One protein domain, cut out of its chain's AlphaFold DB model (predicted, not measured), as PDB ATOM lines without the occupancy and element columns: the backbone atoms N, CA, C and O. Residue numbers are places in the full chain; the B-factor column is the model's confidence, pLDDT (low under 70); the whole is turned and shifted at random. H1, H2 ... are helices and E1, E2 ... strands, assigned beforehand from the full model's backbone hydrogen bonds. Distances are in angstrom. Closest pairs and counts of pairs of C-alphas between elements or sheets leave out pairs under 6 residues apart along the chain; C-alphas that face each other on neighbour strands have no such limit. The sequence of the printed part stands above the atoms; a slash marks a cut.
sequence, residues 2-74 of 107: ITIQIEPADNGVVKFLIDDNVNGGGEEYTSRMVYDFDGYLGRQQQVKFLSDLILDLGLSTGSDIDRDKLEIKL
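Overview. This is residues 2 to 74 of the 107 residues of an uncharacterized protein of Flavobacteriaceae bacterium (UniProt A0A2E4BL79). Look first for a small wall of three strands, E1, E2 and E3, with the single helix H1 packed over one face and running along the strands; the other face is bare. After H1, residues 57 to 74 form a long loop with no named element, which reaches away from the sheet past the helix and then folds back. The printed part has 73 residues, with three named strands and one named helix in the order E1, E2, E3, H1; the sheet runs E1, E2, E3, antiparallel, and the class is mixed, helices and strands. The whole is loose, with a radius of gyration of the C-alphas of 14.9 A, and flat, spanning 41 by 39 by 13 A.

Arrangement. Start at E1, residues 2 to 9, an edge strand, and go on to E2, residues 12 to 19, its antiparallel neighbour at 162 degrees between directions. The two form a hairpin; look at N 5 and O 16, 3.0 A apart and within hydrogen-bond range. Next comes E3, residues 29 to 36, the other edge strand, which forms a hairpin with E2 at 167 degrees; there N 15 and O 33 are 2.8 A apart, within hydrogen-bond range. The three strands are a meander, each the antiparallel neighbour of the one before. H1, residues 42 to 56, is on the sheet at a height over the sheet of 9.4 A; H1 and the sheet E1, E2, E3 are two layers, a helix on one face of a sheet. It lies over E2 and E3 and runs along the strands, at 15 degrees to E2 on the local plane. The closest C-alphas of E3 and H1 are those of Tyr 35 and Gln 45, 5.9 A apart. In H1, every O i to N i+4 pair is within hydrogen-bond range.

Along the chain. Find C-alpha 2 at (22.926, 8.697, -21.207); from there E1 runs 22.4 A to C-alpha 9. E2 covers 23.2 A from Gly 12 to Asp 19, and E3 covers 23.3 A from Tyr 29 to Asp 36, whose C-alpha is at (15.266, 1.522, -0.074). H1 then runs 20.8 A from Gly 42 to C-alpha 56 at (25.447, 2.728, -15.991).

Size, cuts and confidence. The two C-alphas farthest apart are those of Gly 25 and Tyr 40, at 43.5 A. The printed part has no cut. The links E1 to E2 and E3 to H1 are tight, and E2 to E3, with 9 residues between, is short. The mean pLDDT of the printed part is 92.4, and no printed residue is under 70.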
ATOM      1  N   ILE A   2      23.381   9.275 -22.466       87.62
ATOM      2  CA  ILE A   2      22.926   8.697 -21.207       87.62
ATOM      3  C   ILE A   2      22.945   9.787 -20.138       87.62
ATOM      4  O   ILE A   2      23.979  10.413 -19.904       87.62
ATOM      5  N   THR A   3      21.808   9.990 -19.484       92.56
ATOM      6  CA  THR A   3      21.647  10.871 -18.328       92.56
ATOM      7  C   THR A   3      21.209  10.038 -17.133       92.56
ATOM      8  O   THR A   3      20.230   9.298 -17.206       92.56
ATOM      9  N   ILE A   4      21.925  10.176 -16.017       95.69
ATOM     10  CA  ILE A   4      21.538   9.580 -14.738       95.69
ATOM     11  C   ILE A   4      21.043  10.697 -13.826       95.69
ATOM     12  O   ILE A   4      21.802  11.604 -13.486       95.69
ATOM     13  N   GLN A   5      19.784  10.613 -13.404       96.50
ATOM     14  CA  GLN A   5      19.193  11.513 -12.414       96.50
ATOM     15  C   GLN A   5      18.932  10.742 -11.123       96.50
ATOM     16  O   GLN A   5      18.423   9.623 -11.142       96.50
ATOM     17  N   ILE A   6      19.310  11.334  -9.992       97.88
ATOM     18  CA  ILE A   6      19.189  10.716  -8.671       97.88
ATOM     19  C   ILE A   6      18.423  11.682  -7.783       97.88
ATOM     20  O   ILE A   6      18.858  12.812  -7.567       97.88
ATOM     21  N   GLU A   7      17.292  11.223  -7.268       97.56
ATOM     22  CA  GLU A   7      16.428  12.001  -6.391       97.56
ATOM     23  C   GLU A   7      16.431  11.395  -4.984       97.56
ATOM     24  O   GLU A   7      16.269  10.176  -4.847       97.56
ATOM     25  N   PRO A   8      16.616  12.209  -3.930       96.19
ATOM     26  CA  PRO A   8      16.467  11.735  -2.562       96.19
ATOM     27  C   PRO A   8      15.006  11.365  -2.278       96.19
ATOM     28  O   PRO A   8      14.081  12.052  -2.709       96.19
ATOM     29  N   ALA A   9      14.814  10.294  -1.517       94.06
ATOM     30  CA  ALA A   9      13.537   9.870  -0.953       94.06
ATOM     31  C   ALA A   9      13.687   9.678   0.565       94.06
ATOM     32  O   ALA A   9      14.808   9.599   1.066       94.06
ATOM     33  N   ASP A  10      12.573   9.573   1.292       93.38
ATOM     34  CA  ASP A  10      12.577   9.519   2.764       93.38
ATOM     35  C   ASP A  10      13.481   8.412   3.331       93.38
ATOM     36  O   ASP A  10      14.224   8.639   4.284       93.38
ATOM     37  N   ASN A  11      13.458   7.229   2.714       95.00
ATOM     38  CA  ASN A  11      14.215   6.048   3.123       95.00
ATOM     39  C   ASN A  11      15.300   5.643   2.116       95.00
ATOM     40  O   ASN A  11      15.818   4.532   2.187       95.00
ATOM     41  N   GLY A  12      15.654   6.492   1.149       96.62
ATOM     42  CA  GLY A  12      16.636   6.104   0.143       96.62
ATOM     43  C   GLY A  12      16.704   7.023  -1.062       96.62
ATOM     44  O   GLY A  12      16.750   8.243  -0.915       96.62
ATOM     45  N   VAL A  13      16.768   6.444  -2.262       98.00
ATOM     46  CA  VAL A  13      16.881   7.213  -3.512       98.00
ATOM     47  C   VAL A  13      16.072   6.600  -4.646       98.00
ATOM     48  O   VAL A  13      15.903   5.380  -4.745       98.00
ATOM     49  N   VAL A  14      15.623   7.459  -5.556       97.69
ATOM     50  CA  VAL A  14      15.069   7.071  -6.851       97.69
ATOM     51  C   VAL A  14      16.091   7.427  -7.924       97.69
ATOM     52  O   VAL A  14      16.502   8.578  -8.040       97.69
ATOM     53  N   LYS A  15      16.516   6.435  -8.705       97.56
ATOM     54  CA  LYS A  15      17.426   6.611  -9.839       97.56
ATOM     55  C   LYS A  15      16.644   6.525 -11.141       97.56
ATOM     56  O   LYS A  15      15.887   5.571 -11.337       97.56
ATOM     57  N   PHE A  16      16.896   7.465 -12.037       96.75
ATOM     58  CA  PHE A  16      16.441   7.455 -13.417       96.75
ATOM     59  C   PHE A  16      17.649   7.298 -14.336       96.75
ATOM     60  O   PHE A  16      18.647   7.997 -14.166       96.75
ATOM     61  N   LEU A  17      17.547   6.379 -15.290       94.50
ATOM     62  CA  LEU A  17      18.480   6.222 -16.398       94.50
ATOM     63  C   LEU A  17      17.729   6.595 -17.671       94.50
ATOM     64  O   LEU A  17      16.783   5.899 -18.035       94.50
ATOM     65  N   ILE A  18      18.134   7.689 -18.299       92.75
ATOM     66  CA  ILE A  18      17.518   8.233 -19.508       92.75
ATOM     67  C   ILE A  18      18.535   8.092 -20.637       92.75
ATOM     68  O   ILE A  18      19.654   8.581 -20.507       92.75
ATOM     69  N   ASP A  19      18.166   7.432 -21.728       88.94
ATOM     70  CA  ASP A  19      18.969   7.342 -22.947       88.94
ATOM     71  C   ASP A  19      18.161   7.845 -24.145       88.94
ATOM     72  O   ASP A  19      17.220   7.193 -24.592       88.94
ATOM     73  N   ASP A  20      18.543   9.010 -24.664       84.31
ATOM     74  CA  ASP A  20      17.888   9.664 -25.805       84.31
ATOM     75  C   ASP A  20      18.399   9.188 -27.183       84.31
ATOM     76  O   ASP A  20      18.043   9.757 -28.217       84.31
ATOM     77  N   ASN A  21      19.257   8.158 -27.220       79.56
ATOM     78  CA  ASN A  21      19.853   7.655 -28.461       79.56
ATOM     79  C   ASN A  21      19.928   6.120 -28.533       79.56
ATOM     80  O   ASN A  21      20.855   5.568 -29.132       79.56
ATOM     81  N   VAL A  22      18.955   5.418 -27.949       76.75
ATOM     82  CA  VAL A  22      19.000   3.952 -27.799       76.75
ATOM     83  C   VAL A  22      19.041   3.192 -29.140       76.75
ATOM     84  O   VAL A  22      19.609   2.105 -29.225       76.75
ATOM     85  N   ASN A  23      18.470   3.760 -30.210       79.50
ATOM     86  CA  ASN A  23      18.344   3.119 -31.528       79.50
ATOM     87  C   ASN A  23      18.818   3.988 -32.716       79.50
ATOM     88  O   ASN A  23      18.622   3.602 -33.867       79.50
ATOM     89  N   GLY A  24      19.403   5.166 -32.466       70.88
ATOM     90  CA  GLY A  24      19.807   6.107 -33.522       70.88
ATOM     91  C   GLY A  24      18.656   6.837 -34.236       70.88
ATOM     92  O   GLY A  24      18.913   7.586 -35.178       70.88
ATOM     93  N   GLY A  25      17.405   6.627 -33.809       76.31
ATOM     94  CA  GLY A  25      16.184   7.220 -34.370       76.31
ATOM     95  C   GLY A  25      15.524   8.292 -33.491       76.31
ATOM     96  O   GLY A  25      14.453   8.775 -33.846       76.31
ATOM     97  N   GLY A  26      16.146   8.665 -32.365       71.94
ATOM     98  CA  GLY A  26      15.631   9.677 -31.432       71.94
ATOM     99  C   GLY A  26      14.555   9.178 -30.461       71.94
ATOM    100  O   GLY A  26      13.838   9.995 -29.888       71.94
ATOM    101  N   GLU A  27      14.409   7.859 -30.286       79.94
ATOM    102  CA  GLU A  27      13.569   7.301 -29.221       79.94
ATOM    103  C   GLU A  27      14.256   7.457 -27.860       79.94
ATOM    104  O   GLU A  27      15.433   7.129 -27.706       79.94
ATOM    105  N   GLU A  28      13.498   7.932 -26.871       84.38
ATOM    106  CA  GLU A  28      13.951   8.029 -25.486       84.38
ATOM    107  C   GLU A  28      13.607   6.744 -24.729       84.38
ATOM    108  O   GLU A  28      12.449   6.319 -24.669       84.38
ATOM    109  N   TYR A  29      14.617   6.140 -24.112       87.69
ATOM    110  CA  TYR A  29      14.442   5.083 -23.129       87.69
ATOM    111  C   TYR A  29      14.631   5.650 -21.726       87.69
ATOM    112  O   TYR A  29      15.693   6.176 -21.411       87.69
ATOM    113  N   THR A  30      13.633   5.473 -20.860       91.00
ATOM    114  CA  THR A  30      13.722   5.863 -19.450       91.00
ATOM    115  C   THR A  30      13.468   4.658 -18.549       91.00
ATOM    116  O   THR A  30      12.411   4.027 -18.603       91.00
ATOM    117  N   SER A  31      14.434   4.353 -17.683       93.81
ATOM    118  CA  SER A  31      14.332   3.335 -16.635       93.81
ATOM    119  C   SER A  31      14.348   3.979 -15.257       93.81
ATOM    120  O   SER A  31      15.136   4.887 -14.997       93.81
ATOM    121  N   ARG A  32      13.491   3.494 -14.355       95.56
ATOM    122  CA  ARG A  32      13.379   3.972 -12.974       95.56
ATOM    123  C   ARG A  32      13.647   2.833 -12.002       95.56
ATOM    124  O   ARG A  32      13.016   1.782 -12.083       95.56
ATOM    125  N   MET A  33      14.520   3.077 -11.033       96.75
ATOM    126  CA  MET A  33      14.829   2.140  -9.955       96.75
ATOM    127  C   MET A  33      14.708   2.837  -8.603       96.75
ATOM    128  O   MET A  33      15.197   3.951  -8.429       96.75
ATOM    129  N   VAL A  34      14.071   2.175  -7.639       96.94
ATOM    130  CA  VAL A  34      13.962   2.658  -6.258       96.94
ATOM    131  C   VAL A  34      14.890   1.831  -5.381       96.94
ATOM    132  O   VAL A  34      14.838   0.600  -5.406       96.94
ATOM    133  N   TYR A  35      15.726   2.507  -4.600       97.75
ATOM    134  CA  TYR A  35      16.603   1.877  -3.625       97.75
ATOM    135  C   TYR A  35      16.183   2.312  -2.229       97.75
ATOM    136  O   TYR A  35      16.394   3.457  -1.845       97.75
ATOM    137  N   ASP A  36      15.591   1.380  -1.491       96.88
ATOM    138  CA  ASP A  36      15.266   1.522  -0.074       96.88
ATOM    139  C   ASP A  36      16.491   1.171   0.782       96.88
ATOM    140  O   ASP A  36      17.017   0.059   0.698       96.88
ATOM    141  N   PHE A  37      16.984   2.131   1.556       96.94
ATOM    142  CA  PHE A  37      18.133   1.998   2.449       96.94
ATOM    143  C   PHE A  37      17.741   1.683   3.893       96.94
ATOM    144  O   PHE A  37      18.639   1.494   4.722       96.94
ATOM    145  N   ASP A  38      16.449   1.575   4.186       95.25
ATOM    146  CA  ASP A  38      15.956   1.170   5.491       95.25
ATOM    147  C   ASP A  38      15.825  -0.355   5.613       95.25
ATOM    148  O   ASP A  38      15.959  -1.147   4.674       95.25
ATOM    149  N   GLY A  39      15.596  -0.787   6.853       91.50
ATOM    150  CA  GLY A  39      15.390  -2.187   7.189       91.50
ATOM    151  C   GLY A  39      16.649  -3.050   7.076       91.50
ATOM    152  O   GLY A  39      17.778  -2.592   6.894       91.50
ATOM    153  N   TYR A  40      16.444  -4.358   7.221       89.69
ATOM    154  CA  TYR A  40      17.530  -5.339   7.295       89.69
ATOM    155  C   TYR A  40      18.393  -5.395   6.019       89.69
ATOM    156  O   TYR A  40      19.593  -5.654   6.089       89.69
ATOM    157  N   LEU A  41      17.800  -5.121   4.852       92.94
ATOM    158  CA  LEU A  41      18.485  -5.166   3.555       92.94
ATOM    159  C   LEU A  41      19.020  -3.805   3.094       92.94
ATOM    160  O   LEU A  41      19.667  -3.740   2.048       92.94
ATOM    161  N   GLY A  42      18.831  -2.736   3.868       96.44
ATOM    162  CA  GLY A  42      19.182  -1.380   3.455       96.44
ATOM    163  C   GLY A  42      20.640  -1.206   3.021       96.44
ATOM    164  O   GLY A  42      20.939  -0.612   1.985       96.44
ATOM    165  N   ARG A  43      21.583  -1.829   3.741       95.69
ATOM    166  CA  ARG A  43      23.010  -1.822   3.359       95.69
ATOM    167  C   ARG A  43      23.289  -2.585   2.062       95.69
ATOM    168  O   ARG A  43      24.148  -2.168   1.293       95.69
ATOM    169  N   GLN A  44      22.568  -3.675   1.802       96.06
ATOM    170  CA  GLN A  44      22.680  -4.414   0.537       96.06
ATOM    171  C   GLN A  44      22.137  -3.578  -0.628       96.06
ATOM    172  O   GLN A  44      22.734  -3.547  -1.700       96.06
ATOM    173  N   GLN A  45      21.061  -2.828  -0.395       96.62
ATOM    174  CA  GLN A  45      20.499  -1.899  -1.373       96.62
ATOM    175  C   GLN A  45      21.441  -0.723  -1.669       96.62
ATOM    176  O   GLN A  45      21.549  -0.323  -2.826       96.62
ATOM    177  N   GLN A  46      22.194  -0.228  -0.678       96.88
ATOM    178  CA  GLN A  46      23.269   0.753  -0.901       96.88
ATOM    179  C   GLN A  46      24.383   0.198  -1.798       96.88
ATOM    180  O   GLN A  46      24.827   0.881  -2.720       96.88
ATOM    181  N   VAL A  47      24.814  -1.049  -1.567       97.25
ATOM    182  CA  VAL A  47      25.799  -1.711  -2.440       97.25
ATOM    183  C   VAL A  47      25.248  -1.851  -3.854       97.25
ATOM    184  O   VAL A  47      25.929  -1.482  -4.804       97.25
ATOM    185  N   LYS A  48      24.004  -2.324  -3.999       96.31
ATOM    186  CA  LYS A  48      23.348  -2.462  -5.304       96.31
ATOM    187  C   LYS A  48      23.285  -1.128  -6.046       96.31
ATOM    188  O   LYS A  48      23.621  -1.075  -7.220       96.31
ATOM    189  N   PHE A  49      22.891  -0.056  -5.362       97.44
ATOM    190  CA  PHE A  49      22.841   1.287  -5.935       97.44
ATOM    191  C   PHE A  49      24.192   1.720  -6.513       97.44
ATOM    192  O   PHE A  49      24.260   2.122  -7.673       97.44
ATOM    193  N   LEU A  50      25.271   1.585  -5.737       97.44
ATOM    194  CA  LEU A  50      26.612   1.958  -6.187       97.44
ATOM    195  C   LEU A  50      27.124   1.051  -7.319       97.44
ATOM    196  O   LEU A  50      27.732   1.548  -8.263       97.44
ATOM    197  N   SER A  51      26.853  -0.256  -7.257       95.56
ATOM    198  CA  SER A  51      27.203  -1.195  -8.329       95.56
ATOM    199  C   SER A  51      26.472  -0.876  -9.630       95.56
ATOM    200  O   SER A  51      27.088  -0.873 -10.691       95.56
ATOM    201  N   ASP A  52      25.179  -0.557  -9.561       95.81
ATOM    202  CA  ASP A  52      24.412  -0.189 -10.748       95.81
ATOM    203  C   ASP A  52      24.936   1.128 -11.349       95.81
ATOM    204  O   ASP A  52      25.049   1.229 -12.563       95.81
ATOM    205  N   LEU A  53      25.326   2.112 -10.525       95.75
ATOM    206  CA  LEU A  53      25.946   3.351 -11.019       95.75
ATOM    207  C   LEU A  53      27.270   3.104 -11.749       95.75
ATOM    208  O   LEU A  53      27.534   3.745 -12.760       95.75
ATOM    209  N   ILE A  54      28.099   2.183 -11.253       95.12
ATOM    210  CA  ILE A  54      29.340   1.788 -11.932       95.12
ATOM    211  C   ILE A  54      29.041   1.239 -13.329       95.12
ATOM    212  O   ILE A  54      29.728   1.609 -14.282       95.12
ATOM    213  N   LEU A  55      28.015   0.390 -13.449       92.69
ATOM    214  CA  LEU A  55      27.605  -0.195 -14.725       92.69
ATOM    215  C   LEU A  55      27.031   0.863 -15.671       92.69
ATOM    216  O   LEU A  55      27.470   0.947 -16.815       92.69
ATOM    217  N   ASP A  56      26.109   1.697 -15.185       92.81
ATOM    218  CA  ASP A  56      25.447   2.728 -15.991       92.81
ATOM    219  C   ASP A  56      26.440   3.782 -16.516       92.81
ATOM    220  O   ASP A  56      26.284   4.295 -17.622       92.81
ATOM    221  N   LEU A  57      27.483   4.094 -15.736       92.31
ATOM    222  CA  LEU A  57      28.551   5.026 -16.120       92.31
ATOM    223  C   LEU A  57      29.671   4.372 -16.945       92.31
ATOM    224  O   LEU A  57      30.583   5.070 -17.389       92.31
ATOM    225  N   GLY A  58      29.649   3.046 -17.121       91.56
ATOM    226  CA  GLY A  58      30.709   2.310 -17.811       91.56
ATOM    227  C   GLY A  58      32.076   2.405 -17.120       91.56
ATOM    228  O   GLY A  58      33.109   2.403 -17.792       91.56
ATOM    229  N   LEU A  59      32.107   2.521 -15.788       94.00
ATOM    230  CA  LEU A  59      33.360   2.620 -15.036       94.00
ATOM    231  C   LEU A  59      34.091   1.273 -15.026       94.00
ATOM    232  O   LEU A  59      33.548   0.252 -14.611       94.00
ATOM    233  N   SER A  60      35.365   1.282 -15.424       93.06
ATOM    234  CA  SER A  60      36.225   0.104 -15.310       93.06
ATOM    235  C   SER A  60      36.731  -0.056 -13.875       93.06
ATOM    236  O   SER A  60      37.473   0.788 -13.373       93.06
ATOM    237  N   THR A  61      36.345  -1.151 -13.219       95.19
ATOM    238  CA  THR A  61      36.751  -1.472 -11.840       95.19
ATOM    239  C   THR A  61      37.926  -2.442 -11.757       95.19
ATOM    240  O   THR A  61      38.324  -2.810 -10.655       95.19
ATOM    241  N   GLY A  62      38.473  -2.878 -12.894       93.75
ATOM    242  CA  GLY A  62      39.484  -3.934 -12.947       93.75
ATOM    243  C   GLY A  62      38.932  -5.333 -12.640       93.75
ATOM    244  O   GLY A  62      37.747  -5.530 -12.354       93.75
ATOM    245  N   SER A  63      39.819  -6.317 -12.723       91.88
ATOM    246  CA  SER A  63      39.561  -7.751 -12.594       91.88
ATOM    247  C   SER A  63      40.614  -8.428 -11.709       91.88
ATOM    248  O   SER A  63      41.549  -7.793 -11.228       91.88
ATOM    249  N   ASP A  64      40.489  -9.739 -11.490       89.31
ATOM    250  CA  ASP A  64      41.398 -10.494 -10.612       89.31
ATOM    251  C   ASP A  64      42.831 -10.649 -11.164       89.31
ATOM    252  O   ASP A  64      43.702 -11.168 -10.462       89.31
ATOM    253  N   ILE A  65      43.076 -10.238 -12.413       91.38
ATOM    254  CA  ILE A  65      44.410 -10.220 -13.033       91.38
ATOM    255  C   ILE A  65      45.047  -8.828 -13.038       91.38
ATOM    256  O   ILE A  65      46.250  -8.712 -13.271       91.38
ATOM    257  N   ASP A  66      44.253  -7.783 -12.806       93.50
ATOM    258  CA  ASP A  66      44.737  -6.410 -12.819       93.50
ATOM    259  C   ASP A  66      45.504  -6.096 -11.532       93.50
ATOM    260  O   ASP A  66      45.252  -6.670 -10.472       93.50
ATOM    261  N   ARG A  67      46.449  -5.151 -11.621       92.56
ATOM    262  CA  ARG A  67      47.189  -4.671 -10.443       92.56
ATOM    263  C   ARG A  67      46.243  -4.050  -9.414       92.56
ATOM    264  O   ARG A  67      46.390  -4.298  -8.222       92.56
ATOM    265  N   ASP A  68      45.308  -3.236  -9.896       94.19
ATOM    266  CA  ASP A  68      44.367  -2.481  -9.082       94.19
ATOM    267  C   ASP A  68      42.941  -2.928  -9.429       94.19
ATOM    268  O   ASP A  68      42.548  -2.922 -10.597       94.19
ATOM    269  N   LYS A  69      42.162  -3.299  -8.409       95.31
ATOM    270  CA  LYS A  69      40.755  -3.694  -8.530       95.31
ATOM    271  C   LYS A  69      39.914  -2.931  -7.508       95.31
ATOM    272  O   LYS A  69      40.195  -2.979  -6.310       95.31
ATOM    273  N   LEU A  70      38.885  -2.231  -7.975       94.31
ATOM    274  CA  LEU A  70      37.936  -1.496  -7.143       94.31
ATOM    275  C   LEU A  70      36.819  -2.437  -6.684       94.31
ATOM    276  O   LEU A  70      36.162  -3.084  -7.495       94.31
ATOM    277  N   GLU A  71      36.575  -2.487  -5.373       92.12
ATOM    278  CA  GLU A  71      35.519  -3.307  -4.778       92.12
ATOM    279  C   GLU A  71      34.611  -2.469  -3.873       92.12
ATOM    280  O   GLU A  71      35.086  -1.764  -2.980       92.12
ATOM    281  N   ILE A  72      33.294  -2.614  -4.039       92.12
ATOM    282  CA  ILE A  72      32.296  -2.138  -3.076       92.12
ATOM    283  C   ILE A  72      31.879  -3.334  -2.223       92.12
ATOM    284  O   ILE A  72      31.299  -4.294  -2.729       92.12
ATOM    285  N   LYS A  73      32.171  -3.291  -0.921       90.62
ATOM    286  CA  LYS A  73      31.842  -4.382   0.005       90.62
ATOM    287  C   LYS A  73      31.399  -3.880   1.367       90.62
ATOM    288  O   LYS A  73      31.863  -2.851   1.852       90.62
ATOM    289  N   LEU A  74      30.531  -4.661   2.004       93.44
ATOM    290  CA  LEU A  74      30.162  -4.476   3.402       93.44
ATOM    291  C   LEU A  74      31.159  -5.211   4.293       93.44
ATOM    292  O   LEU A  74      31.509  -6.362   4.040       93.44
TER     293      LEU A  74